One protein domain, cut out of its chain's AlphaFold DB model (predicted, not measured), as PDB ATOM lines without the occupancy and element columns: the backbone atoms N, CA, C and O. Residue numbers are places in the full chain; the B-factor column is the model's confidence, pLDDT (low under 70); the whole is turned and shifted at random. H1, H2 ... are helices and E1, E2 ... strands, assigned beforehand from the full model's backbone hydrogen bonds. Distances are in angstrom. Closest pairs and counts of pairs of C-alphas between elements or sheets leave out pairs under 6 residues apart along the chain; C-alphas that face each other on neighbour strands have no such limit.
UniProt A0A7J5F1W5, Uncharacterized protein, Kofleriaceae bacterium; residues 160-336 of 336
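What this domain is: This is residues 160 to 336 of the 336 residues of an uncharacterized protein of Kofleriaceae bacterium (UniProt A0A7J5F1W5). A strongly twisted sheet of three antiparallel strands, E1 E2 E3, curls round helix H7, and H5 packs on H7 away from the sheet; next to this half lies a helical half made of two hairpins, H1 with H2 and H3 with H4. The long H2 meets the sheet at E2 with its residues 188 to 199 and reaches away to H3, while H4 meets H1 with its residues 226 to 228 alone and runs away from it, about perpendicular, and the short H6 sits between H4 and E3, near the middle of the whole. The printed part has 177 residues with seven named helices and then three named strands along the chain, H1 H2 H3 H4 H5 H6 H7 E1 E2 E3, and its class is mixed, helices and strands. It is compact, with a radius of gyration of the C-alphas of 16.3 A and spans of 49 by 38 by 26 A.

Where its parts are: The sheet's strands are E1, residues 305 to 311 and 18.1 A long, E2, residues 314 to 324 and 30.0 A, and E3, residues 327 to 335 and 24.4 A. E3 ends with C-alpha 335 at (-16.534, -50.327, -11.843). H7 is residues 282 to 296, 20.8 A from first to last C-alpha. H2, residues 185 to 210, is the longest helix at 36.5 A and begins with C-alpha 185 at (-24.232, -31.927, -29.319). H1 is residues 160 to 175, 22.1 A, with C-alpha 160 at (5.559, -34.822, -43.602). H4 is residues 226 to 242, 24.2 A. The shorter helices are H3, residues 216 to 223, H5, residues 245 to 251, and H6, residues 267 to 270.

How they stand to each other: E1 E2 E3 form a meander, each strand the antiparallel neighbour of the one before. In the hairpin of E1 and E2, at 145 degrees, N 307 and O 318 are 2.8 A apart, within hydrogen-bond range. In the hairpin of E2 and E3, at 153 degrees, N 319 and O 332 are 2.8 A apart, also within range. The sheet curls round H7, whose closest C-alphas to E3 are Glu 290 and Leu 330, 7.0 A apart; H7 on one face of the sheet makes two layers, a helix layer and a sheet layer. H5 touches H7 at a shallow tilt of 22 degrees, the same way, closest at the C-alphas of Val 251 and Ala 291, 4.9 A. H2 is on the same face as H7 and stands up from the sheet at 59 degrees; its closest C-alphas to E2 are Ala 192 and Glu 323, 4.8 A. With its residues 191 to 201 alone H2 touches H1, opposite ways at a shallow tilt of 35.0 degrees, only just short of steep, closest at the C-alphas of Ala 169 and Leu 198, 6.6 A; the two form a helical hairpin. H4 is the hub, touching three helices. It touches H1 about perpendicular at 78 degrees, closest at the C-alphas of Glu 166 and Leu 228, 5.9 A, with residues 165 to 170 of H1 and 226 to 228 of H4 alone. H3 and H4 form a helical hairpin at a shallow tilt of 13 degrees, closest at the C-alphas of Cys 220 and Leu 229, 6.2 A. H6 touches H4, closest at the C-alphas of Ala 234 and Arg 270, 4.8 A, and only grazes the sheet. H1, H3, H4 and H5 are not on the sheet. Every O i to N i+4 pair is within hydrogen-bond range in H1, H2, H3, H4, H5 and H7; H6 is too short for such a pair.

The domain as a whole: The two C-alphas farthest apart are those of Ser 160 and Gly 313, 50.3 A. The printed part has no cut and ends at residue 336, the chain's last. The long links are H5 to H6, with 15 residues between them, and H6 to H7, with 11. The mean pLDDT of the printed part is 85.0; residues 177 to 183, residue 210 and residues 298 to 302 are under 70.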
ATOM      1  N   SER A 160       6.570 -35.858 -43.826       90.19
ATOM      2  CA  SER A 160       5.559 -34.822 -43.602       90.19
ATOM      3  C   SER A 160       4.173 -35.420 -43.380       90.19
ATOM      4  O   SER A 160       3.395 -34.854 -42.624       90.19
ATOM      5  N   GLU A 161       3.857 -36.544 -44.023       89.81
ATOM      6  CA  GLU A 161       2.563 -37.223 -43.879       89.81
ATOM      7  C   GLU A 161       2.455 -37.911 -42.521       89.81
ATOM      8  O   GLU A 161       1.435 -37.800 -41.845       89.81
ATOM      9  N   TRP A 162       3.543 -38.547 -42.084       90.81
ATOM     10  CA  TRP A 162       3.641 -39.122 -40.746       90.81
ATOM     11  C   TRP A 162       3.530 -38.060 -39.648       90.81
ATOM     12  O   TRP A 162       2.819 -38.255 -38.664       90.81
ATOM     13  N   GLN A 163       4.198 -36.919 -39.826       93.12
ATOM     14  CA  GLN A 163       4.119 -35.796 -38.891       93.12
ATOM     15  C   GLN A 163       2.727 -35.153 -38.868       93.12
ATOM     16  O   GLN A 163       2.245 -34.788 -37.798       93.12
ATOM     17  N   GLU A 164       2.067 -35.032 -40.022       92.62
ATOM     18  CA  GLU A 164       0.689 -34.539 -40.104       92.62
ATOM     19  C   GLU A 164      -0.275 -35.459 -39.344       92.62
ATOM     20  O   GLU A 164      -1.123 -34.977 -38.592       92.62
ATOM     21  N   LEU A 165      -0.116 -36.778 -39.490       91.75
ATOM     22  CA  LEU A 165      -0.939 -37.747 -38.775       91.75
ATOM     23  C   LEU A 165      -0.703 -37.704 -37.255       91.75
ATOM     24  O   LEU A 165      -1.667 -37.715 -36.491       91.75
ATOM     25  N   GLU A 166       0.553 -37.604 -36.807       94.62
ATOM     26  CA  GLU A 166       0.885 -37.445 -35.380       94.62
ATOM     27  C   GLU A 166       0.261 -36.168 -34.812       94.62
ATOM     28  O   GLU A 166      -0.326 -36.193 -33.732       94.62
ATOM     29  N   GLU A 167       0.332 -35.055 -35.545       93.56
ATOM     30  CA  GLU A 167      -0.253 -33.794 -35.096       93.56
ATOM     31  C   GLU A 167      -1.782 -33.877 -35.005       93.56
ATOM     32  O   GLU A 167      -2.352 -33.403 -34.023       93.56
ATOM     33  N   LYS A 168      -2.450 -34.532 -35.963       91.00
ATOM     34  CA  LYS A 168      -3.897 -34.800 -35.892       91.00
ATOM     35  C   LYS A 168      -4.251 -35.646 -34.667       91.00
ATOM     36  O   LYS A 168      -5.160 -35.279 -33.924       91.00
ATOM     37  N   ALA A 169      -3.515 -36.732 -34.427       92.19
ATOM     38  CA  ALA A 169      -3.721 -37.601 -33.270       92.19
ATOM     39  C   ALA A 169      -3.541 -36.838 -31.948       92.19
ATOM     40  O   ALA A 169      -4.378 -36.921 -31.048       92.19
ATOM     41  N   ARG A 170      -2.490 -36.018 -31.855       92.50
ATOM     42  CA  ARG A 170      -2.190 -35.193 -30.681       92.50
ATOM     43  C   ARG A 170      -3.244 -34.112 -30.445       92.50
ATOM     44  O   ARG A 170      -3.635 -33.876 -29.306       92.50
ATOM     45  N   GLN A 171      -3.698 -33.438 -31.502       89.19
ATOM     46  CA  GLN A 171      -4.764 -32.439 -31.404       89.19
ATOM     47  C   GLN A 171      -6.065 -33.069 -30.924       89.19
ATOM     48  O   GLN A 171      -6.743 -32.481 -30.083       89.19
ATOM     49  N   LEU A 172      -6.397 -34.259 -31.423       87.69
ATOM     50  CA  LEU A 172      -7.574 -34.980 -30.974       87.69
ATOM     51  C   LEU A 172      -7.476 -35.332 -29.485       87.69
ATOM     52  O   LEU A 172      -8.398 -35.017 -28.743       87.69
ATOM     53  N   ASP A 173      -6.346 -35.880 -29.034       86.50
ATOM     54  CA  ASP A 173      -6.122 -36.219 -27.621       86.50
ATOM     55  C   ASP A 173      -6.256 -35.008 -26.681       86.50
ATOM     56  O   ASP A 173      -6.705 -35.142 -25.543       86.50
ATOM     57  N   VAL A 174      -5.886 -33.809 -27.146       84.06
ATOM     58  CA  VAL A 174      -6.061 -32.557 -26.390       84.06
ATOM     59  C   VAL A 174      -7.516 -32.079 -26.407       84.06
ATOM     60  O   VAL A 174      -8.011 -31.567 -25.402       84.06
ATOM     61  N   ASN A 175      -8.194 -32.214 -27.548       73.00
ATOM     62  CA  ASN A 175      -9.547 -31.700 -27.775       73.00
ATOM     63  C   ASN A 175     -10.657 -32.642 -27.298       73.00
ATOM     64  O   ASN A 175     -11.826 -32.254 -27.334       73.00
ATOM     65  N   ASP A 176     -10.292 -33.843 -26.865       72.38
ATOM     66  CA  ASP A 176     -11.167 -34.873 -26.330       72.38
ATOM     67  C   ASP A 176     -11.133 -34.869 -24.792       72.38
ATOM     68  O   ASP A 176     -10.436 -35.684 -24.176       72.38
ATOM     69  N   PRO A 177     -11.827 -33.930 -24.114       59.56
ATOM     70  CA  PRO A 177     -11.877 -33.958 -22.669       59.56
ATOM     71  C   PRO A 177     -12.560 -35.254 -22.225       59.56
ATOM     72  O   PRO A 177     -13.740 -35.488 -22.474       59.56
ATOM     73  N   LEU A 178     -11.819 -36.060 -21.465       57.34
ATOM     74  CA  LEU A 178     -12.265 -37.291 -20.797       57.34
ATOM     75  C   LEU A 178     -13.433 -37.077 -19.796       57.34
ATOM     76  O   LEU A 178     -13.842 -38.011 -19.093       57.34
ATOM     77  N   THR A 179     -13.971 -35.862 -19.695       53.66
ATOM     78  CA  THR A 179     -14.823 -35.354 -18.613       53.66
ATOM     79  C   THR A 179     -15.992 -34.530 -19.146       53.66
ATOM     80  O   THR A 179     -15.752 -33.571 -19.867       53.66
ATOM     81  N   ASP A 180     -17.209 -34.920 -18.736       49.50
ATOM     82  CA  ASP A 180     -18.512 -34.234 -18.568       49.50
ATOM     83  C   ASP A 180     -18.970 -33.053 -19.467       49.50
ATOM     84  O   ASP A 180     -20.131 -32.660 -19.378       49.50
ATOM     85  N   GLU A 181     -18.178 -32.537 -20.410       50.28
ATOM     86  CA  GLU A 181     -18.586 -31.533 -21.414       50.28
ATOM     87  C   GLU A 181     -19.327 -32.159 -22.617       50.28
ATOM     88  O   GLU A 181     -19.374 -31.596 -23.707       50.28
ATOM     89  N   LEU A 182     -19.960 -33.319 -22.411       54.22
ATOM     90  CA  LEU A 182     -20.813 -34.011 -23.390       54.22
ATOM     91  C   LEU A 182     -22.185 -33.331 -23.579       54.22
ATOM     92  O   LEU A 182     -23.055 -33.855 -24.268       54.22
ATOM     93  N   ALA A 183     -22.391 -32.165 -22.958       55.97
ATOM     94  CA  ALA A 183     -23.636 -31.406 -23.013       55.97
ATOM     95  C   ALA A 183     -23.806 -30.572 -24.295       55.97
ATOM     96  O   ALA A 183     -24.894 -30.040 -24.506       55.97
ATOM     97  N   ASP A 184     -22.768 -30.444 -25.134       73.88
ATOM     98  CA  ASP A 184     -22.842 -29.762 -26.432       73.88
ATOM     99  C   ASP A 184     -22.890 -30.788 -27.587       73.88
ATOM    100  O   ASP A 184     -21.864 -31.397 -27.935       73.88
ATOM    101  N   PRO A 185     -24.073 -31.006 -28.200       71.81
ATOM    102  CA  PRO A 185     -24.232 -31.927 -29.319       71.81
ATOM    103  C   PRO A 185     -23.437 -31.513 -30.563       71.81
ATOM    104  O   PRO A 185     -22.934 -32.382 -31.274       71.81
ATOM    105  N   GLU A 186     -23.289 -30.212 -30.831       75.81
ATOM    106  CA  GLU A 186     -22.583 -29.720 -32.022       75.81
ATOM    107  C   GLU A 186     -21.082 -29.989 -31.899       75.81
ATOM    108  O   GLU A 186     -20.458 -30.532 -32.818       75.81
ATOM    109  N   ARG A 187     -20.513 -29.710 -30.721       77.19
ATOM    110  CA  ARG A 187     -19.116 -30.041 -30.416       77.19
ATOM    111  C   ARG A 187     -18.868 -31.549 -30.434       77.19
ATOM    112  O   ARG A 187     -17.843 -31.983 -30.952       77.19
ATOM    113  N   SER A 188     -19.811 -32.352 -29.938       75.19
ATOM    114  CA  SER A 188     -19.707 -33.818 -29.964       75.19
ATOM    115  C   SER A 188     -19.658 -34.372 -31.390       75.19
ATOM    116  O   SER A 188     -18.839 -35.243 -31.681       75.19
ATOM    117  N   VAL A 189     -20.481 -33.840 -32.300       78.06
ATOM    118  CA  VAL A 189     -20.464 -34.220 -33.723       78.06
ATOM    119  C   VAL A 189     -19.166 -33.779 -34.403       78.06
ATOM    120  O   VAL A 189     -18.600 -34.546 -35.182       78.06
ATOM    121  N   LEU A 190     -18.660 -32.579 -34.099       81.69
ATOM    122  CA  LEU A 190     -17.386 -32.101 -34.642       81.69
ATOM    123  C   LEU A 190     -16.210 -32.984 -34.200       81.69
ATOM    124  O   LEU A 190     -15.401 -33.376 -35.039       81.69
ATOM    125  N   ILE A 191     -16.134 -33.329 -32.912       81.69
ATOM    126  CA  ILE A 191     -15.087 -34.214 -32.385       81.69
ATOM    127  C   ILE A 191     -15.215 -35.606 -33.007       81.69
ATOM    128  O   ILE A 191     -14.224 -36.144 -33.489       81.69
ATOM    129  N   ALA A 192     -16.424 -36.173 -33.076       82.38
ATOM    130  CA  ALA A 192     -16.653 -37.461 -33.734       82.38
ATOM    131  C   ALA A 192     -16.205 -37.446 -35.202       82.38
ATOM    132  O   ALA A 192     -15.619 -38.403 -35.691       82.38
ATOM    133  N   ARG A 193     -16.419 -36.334 -35.906       82.31
ATOM    134  CA  ARG A 193     -15.932 -36.156 -37.274       82.31
ATOM    135  C   ARG A 193     -14.400 -36.147 -37.345       82.31
ATOM    136  O   ARG A 193     -13.843 -36.778 -38.237       82.31
ATOM    137  N   GLN A 194     -13.731 -35.459 -36.420       84.75
ATOM    138  CA  GLN A 194     -12.265 -35.450 -36.330       84.75
ATOM    139  C   GLN A 194     -11.699 -36.839 -35.992       84.75
ATOM    140  O   GLN A 194     -10.672 -37.222 -36.549       84.75
ATOM    141  N   ARG A 195     -12.378 -37.613 -35.132       86.38
ATOM    142  CA  ARG A 195     -12.011 -39.008 -34.831       86.38
ATOM    143  C   ARG A 195     -12.152 -39.909 -36.043       86.38
ATOM    144  O   ARG A 195     -11.197 -40.597 -36.378       86.38
ATOM    145  N   GLY A 196     -13.296 -39.845 -36.726       84.38
ATOM    146  CA  GLY A 196     -13.521 -40.599 -37.956       84.38
ATOM    147  C   GLY A 196     -12.422 -40.337 -38.986       84.38
ATOM    148  O   GLY A 196     -11.849 -41.281 -39.519       84.38
ATOM    149  N   GLU A 197     -12.037 -39.070 -39.179       84.44
ATOM    150  CA  GLU A 197     -10.917 -38.718 -40.059       84.44
ATOM    151  C   GLU A 197      -9.589 -39.335 -39.590       84.44
ATOM    152  O   GLU A 197      -8.870 -39.922 -40.395       84.44
ATOM    153  N   LEU A 198      -9.253 -39.235 -38.299       88.31
ATOM    154  CA  LEU A 198      -8.037 -39.850 -37.763       88.31
ATOM    155  C   LEU A 198      -8.029 -41.369 -37.988       88.31
ATOM    156  O   LEU A 198      -7.010 -41.926 -38.393       88.31
ATOM    157  N   PHE A 199      -9.150 -42.037 -37.732       87.50
ATOM    158  CA  PHE A 199      -9.267 -43.486 -37.858       87.50
ATOM    159  C   PHE A 199      -9.190 -43.944 -39.306       87.50
ATOM    160  O   PHE A 199      -8.526 -44.941 -39.571       87.50
ATOM    161  N   ASP A 200      -9.748 -43.185 -40.250       83.12
ATOM    162  CA  ASP A 200      -9.561 -43.465 -41.673       83.12
ATOM    163  C   ASP A 200      -8.067 -43.411 -42.054       83.12
ATOM    164  O   ASP A 200      -7.570 -44.268 -42.787       83.12
ATOM    165  N   TRP A 201      -7.309 -42.439 -41.528       85.56
ATOM    166  CA  TRP A 201      -5.867 -42.348 -41.785       85.56
ATOM    167  C   TRP A 201      -5.072 -43.473 -41.113       85.56
ATOM    168  O   TRP A 201      -4.151 -44.020 -41.726       85.56
ATOM    169  N   LEU A 202      -5.417 -43.833 -39.875       86.38
ATOM    170  CA  LEU A 202      -4.790 -44.949 -39.162       86.38
ATOM    171  C   LEU A 202      -5.088 -46.291 -39.844       86.38
ATOM    172  O   LEU A 202      -4.195 -47.125 -39.969       86.38
ATOM    173  N   GLU A 203      -6.306 -46.483 -40.354       84.12
ATOM    174  CA  GLU A 203      -6.689 -47.664 -41.129       84.12
ATOM    175  C   GLU A 203      -5.845 -47.782 -42.402       84.12
ATOM    176  O   GLU A 203      -5.306 -48.851 -42.693       84.12
ATOM    177  N   VAL A 204      -5.647 -46.675 -43.128       81.38
ATOM    178  CA  VAL A 204      -4.756 -46.638 -44.296       81.38
ATOM    179  C   VAL A 204      -3.318 -46.987 -43.902       81.38
ATOM    180  O   VAL A 204      -2.698 -47.823 -44.564       81.38
ATOM    181  N   ALA A 205      -2.783 -46.407 -42.824       80.00
ATOM    182  CA  ALA A 205      -1.432 -46.708 -42.342       80.00
ATOM    183  C   ALA A 205      -1.265 -48.198 -41.966       80.00
ATOM    184  O   ALA A 205      -0.278 -48.843 -42.344       80.00
ATOM    185  N   TRP A 206      -2.267 -48.777 -41.304       79.75
ATOM    186  CA  TRP A 206      -2.299 -50.192 -40.938       79.75
ATOM    187  C   TRP A 206      -2.402 -51.118 -42.164       79.75
ATOM    188  O   TRP A 206      -1.641 -52.083 -42.293       79.75
ATOM    189  N   LEU A 207      -3.277 -50.807 -43.128       73.94
ATOM    190  CA  LEU A 207      -3.416 -51.562 -44.383       73.94
ATOM    191  C   LEU A 207      -2.120 -51.574 -45.204       73.94
ATOM    192  O   LEU A 207      -1.803 -52.548 -45.887       73.94
ATOM    193  N   ARG A 208      -1.348 -50.491 -45.151       70.81
ATOM    194  CA  ARG A 208      -0.057 -50.397 -45.840       70.81
ATOM    195  C   ARG A 208       1.021 -51.205 -45.128       70.81
ATOM    196  O   ARG A 208       1.781 -51.915 -45.791       70.81
ATOM    197  N   THR A 209       1.028 -51.168 -43.796       74.56
ATOM    198  CA  THR A 209       1.932 -51.975 -42.964       74.56
ATOM    199  C   THR A 209       1.684 -53.471 -43.162       74.56
ATOM    200  O   THR A 209       2.606 -54.218 -43.479       74.56
ATOM    201  N   SER A 210       0.424 -53.909 -43.113       69.31
ATOM    202  CA  SER A 210       0.042 -55.311 -43.360       69.31
ATOM    203  C   SER A 210       0.379 -55.805 -44.776       69.31
ATOM    204  O   SER A 210       0.627 -56.992 -44.977       69.31
ATOM    205  N   ARG A 211       0.463 -54.903 -45.763       71.31
ATOM    206  CA  ARG A 211       0.922 -55.197 -47.136       71.31
ATOM    207  C   ARG A 211       2.443 -55.090 -47.319       71.31
ATOM    208  O   ARG A 211       2.921 -55.186 -48.453       71.31
ATOM    209  N   GLY A 212       3.199 -54.866 -46.242       71.69
ATOM    210  CA  GLY A 212       4.657 -54.725 -46.255       71.69
ATOM    211  C   GLY A 212       5.154 -53.485 -47.002       71.69
ATOM    212  O   GLY A 212       6.262 -53.494 -47.535       71.69
ATOM    213  N   LYS A 213       4.317 -52.447 -47.124       70.00
ATOM    214  CA  LYS A 213       4.671 -51.183 -47.793       70.00
ATOM    215  C   LYS A 213       5.301 -50.173 -46.851       70.00
ATOM    216  O   LYS A 213       6.117 -49.379 -47.302       70.00
ATOM    217  N   ASP A 214       4.942 -50.249 -45.578       76.56
ATOM    218  CA  ASP A 214       5.495 -49.449 -44.496       76.56
ATOM    219  C   ASP A 214       5.767 -50.365 -43.288       76.56
ATOM    220  O   ASP A 214       5.242 -51.475 -43.206       76.56
ATOM    221  N   ASP A 215       6.600 -49.905 -42.358       84.25
ATOM    222  CA  ASP A 215       6.740 -50.470 -41.011       84.25
ATOM    223  C   ASP A 215       6.398 -49.334 -40.047       84.25
ATOM    224  O   ASP A 215       7.265 -48.547 -39.655       84.25
ATOM    225  N   MET A 216       5.100 -49.175 -39.769       85.56
ATOM    226  CA  MET A 216       4.590 -48.097 -38.922       85.56
ATOM    227  C   MET A 216       5.318 -48.027 -37.565       85.56
ATOM    228  O   MET A 216       5.795 -46.937 -37.230       85.56
ATOM    229  N   PRO A 217       5.516 -49.136 -36.818       89.12
ATOM    230  CA  PRO A 217       6.270 -49.097 -35.570       89.12
ATOM    231  C   PRO A 217       7.710 -48.599 -35.742       89.12
ATOM    232  O   PRO A 217       8.182 -47.778 -34.951       89.12
ATOM    233  N   ALA A 218       8.449 -49.088 -36.745       89.38
ATOM    234  CA  ALA A 218       9.819 -48.633 -36.982       89.38
ATOM    235  C   ALA A 218       9.859 -47.149 -37.363       89.38
ATOM    236  O   ALA A 218      10.663 -46.397 -36.804       89.38
ATOM    237  N   ARG A 219       8.953 -46.714 -38.245       91.00
ATOM    238  CA  ARG A 219       8.910 -45.338 -38.734       91.00
ATOM    239  C   ARG A 219       8.533 -44.345 -37.643       91.00
ATOM    240  O   ARG A 219       9.178 -43.306 -37.511       91.00
ATOM    241  N   CYS A 220       7.552 -44.685 -36.811       92.69
ATOM    242  CA  CYS A 220       7.159 -43.839 -35.691       92.69
ATOM    243  C   CYS A 220       8.278 -43.726 -34.643       92.69
ATOM    244  O   CYS A 220       8.494 -42.641 -34.109       92.69
ATOM    245  N   ARG A 221       9.053 -44.796 -34.386       95.50
ATOM    246  CA  ARG A 221      10.235 -44.721 -33.501       95.50
ATOM    247  C   ARG A 221      11.339 -43.838 -34.074       95.50
ATOM    248  O   ARG A 221      11.930 -43.066 -33.327       95.50
ATOM    249  N   GLU A 222      11.616 -43.949 -35.371       95.56
ATOM    250  CA  GLU A 222      12.632 -43.136 -36.052       95.56
ATOM    251  C   GLU A 222      12.297 -41.639 -35.999       95.56
ATOM    252  O   GLU A 222      13.168 -40.819 -35.724       95.56
ATOM    253  N   LEU A 223      11.026 -41.297 -36.223       95.31
ATOM    254  CA  LEU A 223      10.543 -39.917 -36.268       95.31
ATOM    255  C   LEU A 223      10.101 -39.365 -34.898       95.31
ATOM    256  O   LEU A 223       9.759 -38.188 -34.802       95.31
ATOM    257  N   GLY A 224      10.110 -40.182 -33.838       95.69
ATOM    258  CA  GLY A 224       9.700 -39.771 -32.490       95.69
ATOM    259  C   GLY A 224       8.193 -39.525 -32.329       95.69
ATOM    260  O   GLY A 224       7.794 -38.689 -31.522       95.69
ATOM    261  N   LEU A 225       7.358 -40.238 -33.088       96.12
ATOM    262  CA  LEU A 225       5.900 -40.073 -33.146       96.12
ATOM    263  C   LEU A 225       5.226 -40.933 -32.068       96.12
ATOM    264  O   LEU A 225       4.764 -42.050 -32.313       96.12
ATOM    265  N   SER A 226       5.272 -40.454 -30.823       95.94
ATOM    266  CA  SER A 226       4.832 -41.226 -29.657       95.94
ATOM    267  C   SER A 226       3.328 -41.478 -29.614       95.94
ATOM    268  O   SER A 226       2.911 -42.522 -29.112       95.94
ATOM    269  N   THR A 227       2.516 -40.547 -30.122       94.50
ATOM    270  CA  THR A 227       1.054 -40.688 -30.108       94.50
ATOM    271  C   THR A 227       0.647 -41.805 -31.061       94.50
ATOM    272  O   THR A 227      -0.107 -42.698 -30.677       94.50
ATOM    273  N   LEU A 228       1.228 -41.839 -32.262       94.50
ATOM    274  CA  LEU A 228       0.992 -42.914 -33.223       94.50
ATOM    275  C   LEU A 228       1.499 -44.273 -32.745       94.50
ATOM    276  O   LEU A 228       0.820 -45.266 -32.984       94.50
ATOM    277  N   LEU A 229       2.614 -44.336 -32.007       94.25
ATOM    278  CA  LEU A 229       3.040 -45.588 -31.360       94.25
ATOM    279  C   LEU A 229       2.018 -46.097 -30.336       94.25
ATOM    280  O   LEU A 229       1.829 -47.305 -30.212       94.25
ATOM    281  N   ALA A 230       1.365 -45.196 -29.598       94.12
ATOM    282  CA  ALA A 230       0.317 -45.583 -28.659       94.12
ATOM    283  C   ALA A 230      -0.935 -46.096 -29.387       94.12
ATOM    284  O   ALA A 230      -1.516 -47.091 -28.955       94.12
ATOM    285  N   TYR A 231      -1.329 -45.459 -30.497       93.88
ATOM    286  CA  TYR A 231      -2.425 -45.947 -31.341       93.88
ATOM    287  C   TYR A 231      -2.105 -47.303 -31.979       93.88
ATOM    288  O   TYR A 231      -2.954 -48.182 -31.948       93.88
ATOM    289  N   ASP A 232      -0.893 -47.506 -32.493       92.31
ATOM    290  CA  ASP A 232      -0.436 -48.780 -33.067       92.31
ATOM    291  C   ASP A 232      -0.514 -49.930 -32.048       92.31
ATOM    292  O   ASP A 232      -1.189 -50.933 -32.282       92.31
ATOM    293  N   ALA A 233       0.055 -49.736 -30.854       93.00
ATOM    294  CA  ALA A 233      -0.013 -50.731 -29.783       93.00
ATOM    295  C   ALA A 233      -1.458 -51.016 -29.324       93.00
ATOM    296  O   ALA A 233      -1.805 -52.158 -29.008       93.00
ATOM    297  N   ALA A 234      -2.310 -49.988 -29.287       94.25
ATOM    298  CA  ALA A 234      -3.723 -50.140 -28.959       94.25
ATOM    299  C   ALA A 234      -4.492 -50.898 -30.049       94.25
ATOM    300  O   ALA A 234      -5.344 -51.725 -29.726       94.25
ATOM    301  N   THR A 235      -4.166 -50.672 -31.323       92.19
ATOM    302  CA  THR A 235      -4.715 -51.420 -32.457       92.19
ATOM    303  C   THR A 235      -4.354 -52.898 -32.370       92.19
ATOM    304  O   THR A 235      -5.235 -53.740 -32.532       92.19
ATOM    305  N   ASP A 236      -3.103 -53.235 -32.049       90.56
ATOM    306  CA  ASP A 236      -2.679 -54.628 -31.857       90.56
ATOM    307  C   ASP A 236      -3.445 -55.307 -30.712       90.56
ATOM    308  O   ASP A 236      -3.953 -56.423 -30.864       90.56
ATOM    309  N   ALA A 237      -3.588 -54.624 -29.572       94.25
ATOM    310  CA  ALA A 237      -4.364 -55.125 -28.437       94.25
ATOM    311  C   ALA A 237      -5.853 -55.298 -28.787       94.25
ATOM    312  O   ALA A 237      -6.472 -56.301 -28.424       94.25
ATOM    313  N   MET A 238      -6.418 -54.358 -29.546       94.75
ATOM    314  CA  MET A 238      -7.790 -54.428 -30.031       94.75
ATOM    315  C   MET A 238      -7.992 -55.588 -31.011       94.75
ATOM    316  O   MET A 238      -8.976 -56.314 -30.901       94.75
ATOM    317  N   LEU A 239      -7.060 -55.814 -31.941       89.75
ATOM    318  CA  LEU A 239      -7.107 -56.951 -32.863       89.75
ATOM    319  C   LEU A 239      -7.053 -58.283 -32.110       89.75
ATOM    320  O   LEU A 239      -7.813 -59.195 -32.445       89.75
ATOM    321  N   ALA A 240      -6.211 -58.382 -31.076       92.38
ATOM    322  CA  ALA A 240      -6.159 -59.551 -30.204       92.38
ATOM    323  C   ALA A 240      -7.496 -59.782 -29.478       92.38
ATOM    324  O   ALA A 240      -7.969 -60.914 -29.422       92.38
ATOM    325  N   TYR A 241      -8.130 -58.718 -28.978       95.56
ATOM    326  CA  TYR A 241      -9.455 -58.783 -28.360       95.56
ATOM    327  C   TYR A 241     -10.557 -59.210 -29.341       95.56
ATOM    328  O   TYR A 241     -11.368 -60.079 -29.027       95.56
ATOM    329  N   LEU A 242     -10.590 -58.629 -30.543       90.38
ATOM    330  CA  LEU A 242     -11.615 -58.927 -31.544       90.38
ATOM    331  C   LEU A 242     -11.578 -60.396 -31.994       90.38
ATOM    332  O   LEU A 242     -12.629 -60.977 -32.259       90.38
ATOM    333  N   HIS A 243     -10.388 -60.999 -32.035       89.88
ATOM    334  CA  HIS A 243     -10.188 -62.413 -32.370       89.88
ATOM    335  C   HIS A 243     -10.218 -63.347 -31.152       89.88
ATOM    336  O   HIS A 243     -10.019 -64.556 -31.303       89.88
ATOM    337  N   ASP A 244     -10.458 -62.821 -29.951       94.50
ATOM    338  CA  ASP A 244     -10.500 -63.626 -28.740       94.50
ATOM    339  C   ASP A 244     -11.705 -64.594 -28.779       94.50
ATOM    340  O   ASP A 244     -12.847 -64.157 -28.981       94.50
ATOM    341  N   PRO A 245     -11.500 -65.913 -28.581       90.69
ATOM    342  CA  PRO A 245     -12.589 -66.889 -28.615       90.69
ATOM    343  C   PRO A 245     -13.711 -66.598 -27.611       90.69
ATOM    344  O   PRO A 245     -14.880 -66.877 -27.889       90.69
ATOM    345  N   GLU A 246     -13.378 -66.030 -26.451       93.56
ATOM    346  CA  GLU A 246     -14.353 -65.669 -25.430       93.56
ATOM    347  C   GLU A 246     -15.194 -64.468 -25.877       93.56
ATOM    348  O   GLU A 246     -16.421 -64.498 -25.738       93.56
ATOM    349  N   ARG A 247     -14.573 -63.467 -26.519       94.81
ATOM    350  CA  ARG A 247     -15.291 -62.347 -27.149       94.81
ATOM    351  C   ARG A 247     -16.257 -62.851 -28.214       94.81
ATOM    352  O   ARG A 247     -17.436 -62.499 -28.175       94.81
ATOM    353  N   ILE A 248     -15.793 -63.706 -29.129       91.44
ATOM    354  CA  ILE A 248     -16.629 -64.293 -30.191       91.44
ATOM    355  C   ILE A 248     -17.826 -65.041 -29.584       91.44
ATOM    356  O   ILE A 248     -18.958 -64.861 -30.035       91.44
ATOM    357  N   SER A 249     -17.600 -65.829 -28.528       91.44
ATOM    358  CA  SER A 249     -18.657 -66.597 -27.865       91.44
ATOM    359  C   SER A 249     -19.676 -65.735 -27.112       91.44
ATOM    360  O   SER A 249     -20.841 -66.123 -27.040       91.44
ATOM    361  N   ILE A 250     -19.252 -64.635 -26.486       94.44
ATOM    362  CA  ILE A 250     -20.115 -63.797 -25.636       94.44
ATOM    363  C   ILE A 250     -20.881 -62.767 -26.461       94.44
ATOM    364  O   ILE A 250     -22.077 -62.576 -26.241       94.44
ATOM    365  N   VAL A 251     -20.190 -62.086 -27.376       93.19
ATOM    366  CA  VAL A 251     -20.755 -60.965 -28.133       93.19
ATOM    367  C   VAL A 251     -21.587 -61.475 -29.305       93.19
ATOM    368  O   VAL A 251     -22.637 -60.913 -29.605       93.19
ATOM    369  N   GLY A 252     -21.141 -62.548 -29.967       82.94
ATOM    370  CA  GLY A 252     -21.857 -63.165 -31.086       82.94
ATOM    371  C   GLY A 252     -21.941 -62.309 -32.357       82.94
ATOM    372  O   GLY A 252     -22.518 -62.765 -33.342       82.94
ATOM    373  N   THR A 253     -21.370 -61.097 -32.371       77.62
ATOM    374  CA  THR A 253     -21.217 -60.295 -33.592       77.62
ATOM    375  C   THR A 253     -19.961 -60.721 -34.356       77.62
ATOM    376  O   THR A 253     -18.955 -61.067 -33.725       77.62
ATOM    377  N   PRO A 254     -19.981 -60.709 -35.702       76.75
ATOM    378  CA  PRO A 254     -18.794 -60.991 -36.502       76.75
ATOM    379  C   PRO A 254     -17.622 -60.070 -36.149       76.75
ATOM    380  O   PRO A 254     -17.817 -58.931 -35.723       76.75
ATOM    381  N   VAL A 255     -16.402 -60.567 -36.351       77.88
ATOM    382  CA  VAL A 255     -15.191 -59.742 -36.275       77.88
ATOM    383  C   VAL A 255     -15.273 -58.677 -37.377       77.88
ATOM    384  O   VAL A 255     -15.502 -59.048 -38.533       77.88
ATOM    385  N   PRO A 256     -15.129 -57.377 -37.060       76.44
ATOM    386  CA  PRO A 256     -15.187 -56.333 -38.071       76.44
ATOM    387  C   PRO A 256     -13.999 -56.461 -39.029       76.44
ATOM    388  O   PRO A 256     -12.917 -56.904 -38.646       76.44
ATOM    389  N   ALA A 257     -14.194 -56.042 -40.281       71.19
ATOM    390  CA  ALA A 257     -13.143 -56.091 -41.298       71.19
ATOM    391  C   ALA A 257     -11.919 -55.233 -40.926       71.19
ATOM    392  O   ALA A 257     -10.805 -55.532 -41.355       71.19
ATOM    393  N   THR A 258     -12.129 -54.180 -40.130       74.62
ATOM    394  CA  THR A 258     -11.085 -53.269 -39.657       74.62
ATOM    395  C   THR A 258     -11.282 -52.991 -38.165       74.62
ATOM    396  O   THR A 258     -12.422 -52.999 -37.683       74.62
ATOM    397  N   PRO A 259     -10.198 -52.763 -37.399       76.12
ATOM    398  CA  PRO A 259     -10.300 -52.561 -35.956       76.12
ATOM    399  C   PRO A 259     -11.141 -51.322 -35.612       76.12
ATOM    400  O   PRO A 259     -11.890 -51.343 -34.647       76.12
ATOM    401  N   TYR A 260     -11.134 -50.281 -36.444       81.44
ATOM    402  CA  TYR A 260     -11.839 -49.021 -36.176       81.44
ATOM    403  C   TYR A 260     -13.354 -49.054 -36.424       81.44
ATOM    404  O   TYR A 260     -14.036 -48.060 -36.191       81.44
ATOM    405  N   ARG A 261     -13.899 -50.184 -36.890       78.88
ATOM    406  CA  ARG A 261     -15.329 -50.347 -37.209       78.88
ATOM    407  C   ARG A 261     -16.062 -51.301 -36.261       78.88
ATOM    408  O   ARG A 261     -17.151 -51.764 -36.588       78.88
ATOM    409  N   GLY A 262     -15.459 -51.635 -35.121       85.31
ATOM    410  CA  GLY A 262     -16.092 -52.445 -34.079       85.31
ATOM    411  C   GLY A 262     -17.061 -51.660 -33.191       85.31
ATOM    412  O   GLY A 262     -17.341 -50.494 -33.419       85.31
ATOM    413  N   GLU A 263     -17.531 -52.301 -32.123       92.12
ATOM    414  CA  GLU A 263     -18.439 -51.693 -31.132       92.12
ATOM    415  C   GLU A 263     -17.693 -51.088 -29.933       92.12
ATOM    416  O   GLU A 263     -18.274 -50.451 -29.051       92.12
ATOM    417  N   VAL A 264     -16.382 -51.307 -29.893       94.19
ATOM    418  CA  VAL A 264     -15.459 -50.883 -28.843       94.19
ATOM    419  C   VAL A 264     -14.431 -49.963 -29.479       94.19
ATOM    420  O   VAL A 264     -13.846 -50.323 -30.489       94.19
ATOM    421  N   SER A 265     -14.209 -48.784 -28.913       93.50
ATOM    422  CA  SER A 265     -13.203 -47.839 -29.401       93.50
ATOM    423  C   SER A 265     -11.786 -48.334 -29.113       93.50
ATOM    424  O   SER A 265     -11.531 -48.939 -28.068       93.50
ATOM    425  N   VAL A 266     -10.838 -47.994 -29.990       93.25
ATOM    426  CA  VAL A 266      -9.398 -48.231 -29.776       93.25
ATOM    427  C   VAL A 266      -8.896 -47.587 -28.474       93.25
ATOM    428  O   VAL A 266      -7.980 -48.096 -27.826       93.25
ATOM    429  N   ASP A 267      -9.556 -46.518 -28.021       92.12
ATOM    430  CA  ASP A 267      -9.207 -45.815 -26.786       92.12
ATOM    431  C   ASP A 267      -9.400 -46.654 -25.519       92.12
ATOM    432  O   ASP A 267      -8.725 -46.400 -24.522       92.12
ATOM    433  N   VAL A 268     -10.230 -47.704 -25.562       93.44
ATOM    434  CA  VAL A 268     -10.352 -48.675 -24.458       93.44
ATOM    435  C   VAL A 268      -9.023 -49.385 -24.180       93.44
ATOM    436  O   VAL A 268      -8.757 -49.763 -23.039       93.44
ATOM    437  N   PHE A 269      -8.195 -49.557 -25.213       93.94
ATOM    438  CA  PHE A 269      -6.899 -50.233 -25.141       93.94
ATOM    439  C   PHE A 269      -5.732 -49.254 -25.006       93.94
ATOM    440  O   PHE A 269      -4.706 -49.594 -24.421       93.94
ATOM    441  N   ARG A 270      -5.881 -48.043 -25.556       92.44
ATOM    442  CA  ARG A 270      -4.843 -47.006 -25.549       92.44
ATOM    443  C   ARG A 270      -4.717 -46.306 -24.200       92.44
ATOM    444  O   ARG A 270      -3.613 -45.997 -23.754       92.44
ATOM    445  N   LEU A 271      -5.851 -45.996 -23.580       88.56
ATOM    446  CA  LEU A 271      -5.900 -45.311 -22.294       88.56
ATOM    447  C   LEU A 271      -5.673 -46.314 -21.150       88.56
ATOM    448  O   LEU A 271      -5.770 -47.523 -21.367       88.56
ATOM    449  N   PRO A 272      -5.354 -45.849 -19.923       84.88
ATOM    450  CA  PRO A 272      -5.135 -46.738 -18.787       84.88
ATOM    451  C   PRO A 272      -6.246 -47.783 -18.655       84.88
ATOM    452  O   PRO A 272      -7.424 -47.428 -18.573       84.88
ATOM    453  N   VAL A 273      -5.839 -49.057 -18.644       75.38
ATOM    454  CA  VAL A 273      -6.751 -50.203 -18.711       75.38
ATOM    455  C   VAL A 273      -7.813 -50.090 -17.610       75.38
ATOM    456  O   VAL A 273      -7.456 -49.953 -16.433       75.38
ATOM    457  N   PRO A 274      -9.108 -50.158 -17.965       74.69
ATOM    458  CA  PRO A 274     -10.202 -50.221 -17.010       74.69
ATOM    459  C   PRO A 274      -9.977 -51.248 -15.904       74.69
ATOM    460  O   PRO A 274      -9.548 -52.374 -16.162       74.69
ATOM    461  N   ALA A 275     -10.357 -50.898 -14.675       81.12
ATOM    462  CA  ALA A 275     -10.466 -51.897 -13.621       81.12
ATOM    463  C   ALA A 275     -11.472 -52.980 -14.050       81.12
ATOM    464  O   ALA A 275     -12.590 -52.671 -14.471       81.12
ATOM    465  N   HIS A 276     -11.072 -54.243 -13.931       92.19
ATOM    466  CA  HIS A 276     -11.929 -55.400 -14.158       92.19
ATOM    467  C   HIS A 276     -11.946 -56.285 -12.906       92.19
ATOM    468  O   HIS A 276     -11.015 -56.223 -12.095       92.19
ATOM    469  N   PRO A 277     -12.989 -57.110 -12.717       92.81
ATOM    470  CA  PRO A 277     -13.025 -58.043 -11.601       92.81
ATOM    471  C   PRO A 277     -11.829 -59.014 -11.633       92.81
ATOM    472  O   PRO A 277     -11.475 -59.492 -12.718       92.81
ATOM    473  N   PRO A 278     -11.199 -59.322 -10.483       90.44
ATOM    474  CA  PRO A 278      -9.991 -60.153 -10.420       90.44
ATOM    475  C   PRO A 278     -10.219 -61.601 -10.876       90.44
ATOM    476  O   PRO A 278      -9.271 -62.291 -11.240       90.44
ATOM    477  N   GLU A 279     -11.464 -62.072 -10.855       92.94
ATOM    478  CA  GLU A 279     -11.865 -63.401 -11.308       92.94
ATOM    479  C   GLU A 279     -12.014 -63.527 -12.836       92.94
ATOM    480  O   GLU A 279     -12.282 -64.623 -13.326       92.94
ATOM    481  N   MET A 280     -11.855 -62.432 -13.589       93.75
ATOM    482  CA  MET A 280     -11.985 -62.407 -15.049       93.75
ATOM    483  C   MET A 280     -10.733 -61.845 -15.711       93.75
ATOM    484  O   MET A 280     -10.043 -60.995 -15.151       93.75
ATOM    485  N   THR A 281     -10.465 -62.283 -16.937       94.56
ATOM    486  CA  THR A 281      -9.509 -61.588 -17.800       94.56
ATOM    487  C   THR A 281     -10.111 -60.266 -18.273       94.56
ATOM    488  O   THR A 281     -11.334 -60.090 -18.301       94.56
ATOM    489  N   PHE A 282      -9.256 -59.336 -18.696       94.69
ATOM    490  CA  PHE A 282      -9.715 -58.088 -19.296       94.69
ATOM    491  C   PHE A 282     -10.595 -58.329 -20.537       94.69
ATOM    492  O   PHE A 282     -11.643 -57.702 -20.659       94.69
ATOM    493  N   HIS A 283     -10.234 -59.280 -21.408       95.88
ATOM    494  CA  HIS A 283     -11.025 -59.614 -22.600       95.88
ATOM    495  C   HIS A 283     -12.401 -60.185 -22.243       95.88
ATOM    496  O   HIS A 283     -13.406 -59.726 -22.781       95.88
ATOM    497  N   ALA A 284     -12.471 -61.118 -21.286       96.12
ATOM    498  CA  ALA A 284     -13.734 -61.670 -20.797       96.12
ATOM    499  C   ALA A 284     -14.655 -60.574 -20.252       96.12
ATOM    500  O   ALA A 284     -15.859 -60.540 -20.520       96.12
ATOM    501  N   TRP A 285     -14.073 -59.665 -19.469       96.25
ATOM    502  CA  TRP A 285     -14.784 -58.543 -18.883       96.25
ATOM    503  C   TRP A 285     -15.304 -57.580 -19.952       96.25
ATOM    504  O   TRP A 285     -16.497 -57.262 -19.973       96.25
ATOM    505  N   LEU A 286     -14.430 -57.162 -20.867       96.75
ATOM    506  CA  LEU A 286     -14.762 -56.239 -21.942       96.75
ATOM    507  C   LEU A 286     -15.813 -56.832 -22.888       96.75
ATOM    508  O   LEU A 286     -16.766 -56.133 -23.214       96.75
ATOM    509  N   ALA A 287     -15.742 -58.125 -23.214       97.12
ATOM    510  CA  ALA A 287     -16.738 -58.815 -24.037       97.12
ATOM    511  C   ALA A 287     -18.140 -58.784 -23.420       97.12
ATOM    512  O   ALA A 287     -19.136 -58.566 -24.110       97.12
ATOM    513  N   ARG A 288     -18.241 -58.955 -22.098       96.75
ATOM    514  CA  ARG A 288     -19.527 -58.840 -21.393       96.75
ATOM    515  C   ARG A 288     -20.047 -57.406 -21.398       96.75
ATOM    516  O   ARG A 288     -21.256 -57.211 -21.519       96.75
ATOM    517  N   CYS A 289     -19.154 -56.426 -21.283       96.25
ATOM    518  CA  CYS A 289     -19.488 -55.006 -21.383       96.25
ATOM    519  C   CYS A 289     -19.958 -54.628 -22.791       96.25
ATOM    520  O   CYS A 289     -21.007 -54.004 -22.923       96.25
ATOM    521  N   GLU A 290     -19.245 -55.069 -23.828       96.12
ATOM    522  CA  GLU A 290     -19.601 -54.891 -25.238       96.12
ATOM    523  C   GLU A 290     -20.975 -55.508 -25.538       96.12
ATOM    524  O   GLU A 290     -21.847 -54.833 -26.077       96.12
ATOM    525  N   ALA A 291     -21.227 -56.751 -25.113       95.38
ATOM    526  CA  ALA A 291     -22.514 -57.415 -25.333       95.38
ATOM    527  C   ALA A 291     -23.693 -56.673 -24.674       95.38
ATOM    528  O   ALA A 291     -24.791 -56.602 -25.232       95.38
ATOM    529  N   VAL A 292     -23.478 -56.113 -23.479       93.69
ATOM    530  CA  VAL A 292     -24.481 -55.294 -22.783       93.69
ATOM    531  C   VAL A 292     -24.679 -53.966 -23.506       93.69
ATOM    532  O   VAL A 292     -25.823 -53.593 -23.752       93.69
ATOM    533  N   PHE A 293     -23.595 -53.301 -23.910       93.00
ATOM    534  CA  PHE A 293     -23.642 -52.068 -24.690       93.00
ATOM    535  C   PHE A 293     -24.428 -52.250 -25.994       93.00
ATOM    536  O   PHE A 293     -25.381 -51.514 -26.226       93.00
ATOM    537  N   ILE A 294     -24.124 -53.276 -26.796       90.62
ATOM    538  CA  ILE A 294     -24.832 -53.568 -28.055       90.62
ATOM    539  C   ILE A 294     -26.333 -53.779 -27.819       90.62
ATOM    540  O   ILE A 294     -27.153 -53.293 -28.598       90.62
ATOM    541  N   ARG A 295     -26.701 -54.492 -26.747       89.25
ATOM    542  CA  ARG A 295     -28.103 -54.779 -26.411       89.25
ATOM    543  C   ARG A 295     -28.856 -53.542 -25.916       89.25
ATOM    544  O   ARG A 295     -30.041 -53.406 -26.203       89.25
ATOM    545  N   GLU A 296     -28.201 -52.692 -25.129       84.81
ATOM    546  CA  GLU A 296     -28.850 -51.618 -24.363       84.81
ATOM    547  C   GLU A 296     -28.689 -50.226 -24.985       84.81
ATOM    548  O   GLU A 296     -29.449 -49.331 -24.633       84.81
ATOM    549  N   ARG A 297     -27.800 -50.040 -25.973       78.69
ATOM    550  CA  ARG A 297     -27.637 -48.764 -26.704       78.69
ATOM    551  C   ARG A 297     -28.857 -48.341 -27.538       78.69
ATOM    552  O   ARG A 297     -28.809 -47.316 -28.210       78.69
ATOM    553  N   GLY A 298     -29.933 -49.132 -27.541       54.12
ATOM    554  CA  GLY A 298     -31.181 -48.851 -28.247       54.12
ATOM    555  C   GLY A 298     -31.944 -47.677 -27.631       54.12
ATOM    556  O   GLY A 298     -32.877 -47.876 -26.859       54.12
ATOM    557  N   GLY A 299     -31.567 -46.454 -28.000       53.69
ATOM    558  CA  GLY A 299     -32.266 -45.220 -27.654       53.69
ATOM    559  C   GLY A 299     -31.970 -44.099 -28.661       53.69
ATOM    560  O   GLY A 299     -30.960 -44.153 -29.356       53.69
ATOM    561  N   PRO A 300     -32.838 -43.077 -28.778       42.09
ATOM    562  CA  PRO A 300     -32.691 -41.969 -29.732       42.09
ATOM    563  C   PRO A 300     -31.595 -40.949 -29.360       42.09
ATOM    564  O   PRO A 300     -31.533 -39.875 -29.963       42.09
ATOM    565  N   GLU A 301     -30.749 -41.242 -28.370       55.00
ATOM    566  CA  GLU A 301     -29.710 -40.323 -27.908       55.00
ATOM    567  C   GLU A 301     -28.526 -40.331 -28.882       55.00
ATOM    568  O   GLU A 301     -27.669 -41.211 -28.885       55.00
ATOM    569  N   LYS A 302     -28.516 -39.329 -29.765       60.41
ATOM    570  CA  LYS A 302     -27.392 -39.035 -30.653       60.41
ATOM    571  C   LYS A 302     -26.306 -38.336 -29.838       60.41
ATOM    572  O   LYS A 302     -26.503 -37.190 -29.447       60.41
ATOM    573  N   GLY A 303     -25.172 -38.992 -29.596       71.69
ATOM    574  CA  GLY A 303     -24.027 -38.339 -28.960       71.69
ATOM    575  C   GLY A 303     -23.203 -39.253 -28.066       71.69
ATOM    576  O   GLY A 303     -22.975 -40.416 -28.372       71.69
ATOM    577  N   ALA A 304     -22.709 -38.705 -26.967       79.94
ATOM    578  CA  ALA A 304     -21.978 -39.451 -25.959       79.94
ATOM    579  C   ALA A 304     -22.780 -39.512 -24.666       79.94
ATOM    580  O   ALA A 304     -23.569 -38.616 -24.374       79.94
ATOM    581  N   GLY A 305     -22.561 -40.561 -23.887       82.81
ATOM    582  CA  GLY A 305     -23.329 -40.779 -22.677       82.81
ATOM    583  C   GLY A 305     -22.782 -41.907 -21.824       82.81
ATOM    584  O   GLY A 305     -21.730 -42.493 -22.098       82.81
ATOM    585  N   ASP A 306     -23.535 -42.191 -20.771       86.06
ATOM    586  CA  ASP A 306     -23.231 -43.233 -19.809       86.06
ATOM    587  C   ASP A 306     -24.390 -44.221 -19.718       86.06
ATOM    588  O   ASP A 306     -25.555 -43.841 -19.611       86.06
ATOM    589  N   LEU A 307     -24.055 -45.503 -19.691       85.75
ATOM    590  CA  LEU A 307     -24.971 -46.585 -19.378       85.75
ATOM    591  C   LEU A 307     -24.561 -47.199 -18.038       85.75
ATOM    592  O   LEU A 307     -23.490 -47.795 -17.904       85.75
ATOM    593  N   PHE A 308     -25.426 -47.049 -17.037       86.94
ATOM    594  CA  PHE A 308     -25.247 -47.652 -15.720       86.94
ATOM    595  C   PHE A 308     -25.985 -48.983 -15.660       86.94
ATOM    596  O   PHE A 308     -27.207 -49.034 -15.781       86.94
ATOM    597  N   THR A 309     -25.247 -50.066 -15.449       89.94
ATOM    598  CA  THR A 309     -25.796 -51.423 -15.528       89.94
ATOM    599  C   THR A 309     -25.113 -52.365 -14.536       89.94
ATOM    600  O   THR A 309     -24.239 -51.966 -13.757       89.94
ATOM    601  N   ARG A 310     -25.550 -53.628 -14.506       89.00
ATOM    602  CA  ARG A 310     -24.947 -54.680 -13.683       89.00
ATOM    603  C   ARG A 310     -24.482 -55.837 -14.557       89.00
ATOM    604  O   ARG A 310     -25.290 -56.480 -15.220       89.00
ATOM    605  N   ILE A 311     -23.194 -56.157 -14.474       89.44
ATOM    606  CA  ILE A 311     -22.546 -57.214 -15.255       89.44
ATOM    607  C   ILE A 311     -21.928 -58.212 -14.284       89.44
ATOM    608  O   ILE A 311     -21.030 -57.876 -13.521       89.44
ATOM    609  N   VAL A 312     -22.458 -59.439 -14.279       90.31
ATOM    610  CA  VAL A 312     -22.009 -60.539 -13.401       90.31
ATOM    611  C   VAL A 312     -21.902 -60.102 -11.930       90.31
ATOM    612  O   VAL A 312     -20.913 -60.322 -11.247       90.31
ATOM    613  N   GLY A 313     -22.945 -59.431 -11.434       88.75
ATOM    614  CA  GLY A 313     -23.019 -58.973 -10.042       88.75
ATOM    615  C   GLY A 313     -22.343 -57.627  -9.757       88.75
ATOM    616  O   GLY A 313     -22.718 -56.978  -8.779       88.75
ATOM    617  N   HIS A 314     -21.460 -57.148 -10.633       89.31
ATOM    618  CA  HIS A 314     -20.747 -55.877 -10.472       89.31
ATOM    619  C   HIS A 314     -21.530 -54.712 -11.063       89.31
ATOM    620  O   HIS A 314     -22.153 -54.855 -12.115       89.31
ATOM    621  N   ARG A 315     -21.528 -53.558 -10.388       89.75
ATOM    622  CA  ARG A 315     -22.071 -52.316 -10.950       89.75
ATOM    623  C   ARG A 315     -21.034 -51.699 -11.875       89.75
ATOM    624  O   ARG A 315     -19.860 -51.631 -11.525       89.75
ATOM    625  N   VAL A 316     -21.485 -51.274 -13.046       90.69
ATOM    626  CA  VAL A 316     -20.609 -50.791 -14.110       90.69
ATOM    627  C   VAL A 316     -21.192 -49.527 -14.717       90.69
ATOM    628  O   VAL A 316     -22.403 -49.448 -14.938       90.69
ATOM    629  N   ARG A 317     -20.321 -48.566 -15.011       89.81
ATOM    630  CA  ARG A 317     -20.587 -47.431 -15.893       89.81
ATOM    631  C   ARG A 317     -19.887 -47.692 -17.224       89.81
ATOM    632  O   ARG A 317     -18.662 -47.796 -17.281       89.81
ATOM    633  N   LEU A 318     -20.674 -47.820 -18.282       91.12
ATOM    634  CA  LEU A 318     -20.208 -47.947 -19.657       91.12
ATOM    635  C   LEU A 318     -20.310 -46.572 -20.312       91.12
ATOM    636  O   LEU A 318     -21.416 -46.059 -20.471       91.12
ATOM    637  N   ARG A 319     -19.178 -45.964 -20.668       89.50
ATOM    638  CA  ARG A 319     -19.161 -44.661 -21.342       89.50
ATOM    639  C   ARG A 319     -19.037 -44.888 -22.837       89.50
ATOM    640  O   ARG A 319     -18.123 -45.578 -23.296       89.50
ATOM    641  N   TYR A 320     -19.953 -44.303 -23.587       89.25
ATOM    642  CA  TYR A 320     -20.014 -44.429 -25.036       89.25
ATOM    643  C   TYR A 320     -19.999 -43.051 -25.687       89.25
ATOM    644  O   TYR A 320     -20.301 -42.041 -25.048       89.25
ATOM    645  N   ARG A 321     -19.584 -42.999 -26.950       87.50
ATOM    646  CA  ARG A 321     -19.521 -41.762 -27.732       87.50
ATOM    647  C   ARG A 321     -19.589 -42.049 -29.218       87.50
ATOM    648  O   ARG A 321     -19.369 -43.180 -29.643       87.50
ATOM    649  N   LEU A 322     -19.851 -40.998 -29.983       84.75
ATOM    650  CA  LEU A 322     -19.697 -41.020 -31.427       84.75
ATOM    651  C   LEU A 322     -18.202 -41.050 -31.786       84.75
ATOM    652  O   LEU A 322     -17.440 -40.157 -31.401       84.75
ATOM    653  N   GLU A 323     -17.798 -42.090 -32.505       84.44
ATOM    654  CA  GLU A 323     -16.479 -42.210 -33.145       84.44
ATOM    655  C   GLU A 323     -16.547 -41.794 -34.625       84.44
ATOM    656  O   GLU A 323     -15.564 -41.327 -35.190       84.44
ATOM    657  N   SER A 324     -17.743 -41.856 -35.219       77.12
ATOM    658  CA  SER A 324     -18.135 -41.177 -36.459       77.12
ATOM    659  C   SER A 324     -19.549 -40.591 -36.284       77.12
ATOM    660  O   SER A 324     -20.221 -40.920 -35.302       77.12
ATOM    661  N   PRO A 325     -20.047 -39.726 -37.194       71.25
ATOM    662  CA  PRO A 325     -21.374 -39.103 -37.068       71.25
ATOM    663  C   PRO A 325     -22.554 -40.071 -36.874       71.25
ATOM    664  O   PRO A 325     -23.621 -39.663 -36.417       71.25
ATOM    665  N   ASP A 326     -22.370 -41.335 -37.235       75.12
ATOM    666  CA  ASP A 326     -23.358 -42.406 -37.247       75.12
ATOM    667  C   ASP A 326     -22.948 -43.642 -36.428       75.12
ATOM    668  O   ASP A 326     -23.738 -44.580 -36.327       75.12
ATOM    669  N   HIS A 327     -21.768 -43.644 -35.799       82.69
ATOM    670  CA  HIS A 327     -21.246 -44.816 -35.098       82.69
ATOM    671  C   HIS A 327     -20.961 -44.529 -33.621       82.69
ATOM    672  O   HIS A 327     -20.013 -43.826 -33.266       82.69
ATOM    673  N   LEU A 328     -21.795 -45.109 -32.754       87.06
ATOM    674  CA  LEU A 328     -21.605 -45.124 -31.306       87.06
ATOM    675  C   LEU A 328     -20.731 -46.302 -30.891       87.06
ATOM    676  O   LEU A 328     -21.107 -47.448 -31.130       87.06
ATOM    677  N   MET A 329     -19.642 -46.024 -30.183       91.25
ATOM    678  CA  MET A 329     -18.740 -47.052 -29.668       91.25
ATOM    679  C   MET A 329     -18.548 -46.906 -28.157       91.25
ATOM    680  O   MET A 329     -18.553 -45.802 -27.596       91.25
ATOM    681  N   LEU A 330     -18.360 -48.044 -27.495       92.81
ATOM    682  CA  LEU A 330     -17.944 -48.129 -26.103       92.81
ATOM    683  C   LEU A 330     -16.484 -47.686 -26.002       92.81
ATOM    684  O   LEU A 330     -15.603 -48.371 -26.515       92.81
ATOM    685  N   TRP A 331     -16.210 -46.568 -25.334       91.31
ATOM    686  CA  TRP A 331     -14.843 -46.038 -25.225       91.31
ATOM    687  C   TRP A 331     -14.260 -46.141 -23.816       91.31
ATOM    688  O   TRP A 331     -13.052 -45.984 -23.640       91.31
ATOM    689  N   ARG A 332     -15.087 -46.434 -22.800       91.19
ATOM    690  CA  ARG A 332     -14.608 -46.645 -21.430       91.19
ATOM    691  C   ARG A 332     -15.542 -47.519 -20.603       91.19
ATOM    692  O   ARG A 332     -16.762 -47.461 -20.739       91.19
ATOM    693  N   VAL A 333     -14.949 -48.285 -19.694       92.50
ATOM    694  CA  VAL A 333     -15.646 -49.145 -18.732       92.50
ATOM    695  C   VAL A 333     -15.143 -48.803 -17.333       92.50
ATOM    696  O   VAL A 333     -13.940 -48.666 -17.131       92.50
ATOM    697  N   GLU A 334     -16.039 -48.645 -16.364       90.81
ATOM    698  CA  GLU A 334     -15.676 -48.313 -14.982       90.81
ATOM    699  C   GLU A 334     -16.502 -49.145 -13.999       90.81
ATOM    700  O   GLU A 334     -17.721 -49.248 -14.141       90.81
ATOM    701  N   LEU A 335     -15.850 -49.728 -12.991       89.69
ATOM    702  CA  LEU A 335     -16.534 -50.327 -11.843       89.69
ATOM    703  C   LEU A 335     -17.026 -49.214 -10.905       89.69
ATOM    704  O   LEU A 335     -16.282 -48.269 -10.641       89.69
ATOM    705  N   VAL A 336     -18.268 -49.334 -10.422       84.38
ATOM    706  CA  VAL A 336     -18.959 -48.319  -9.598       84.38
ATOM    707  C   VAL A 336     -19.180 -48.787  -8.169       84.38
ATOM    708  O   VAL A 336     -19.716 -49.909  -7.990       84.38
TER     709      VAL A 336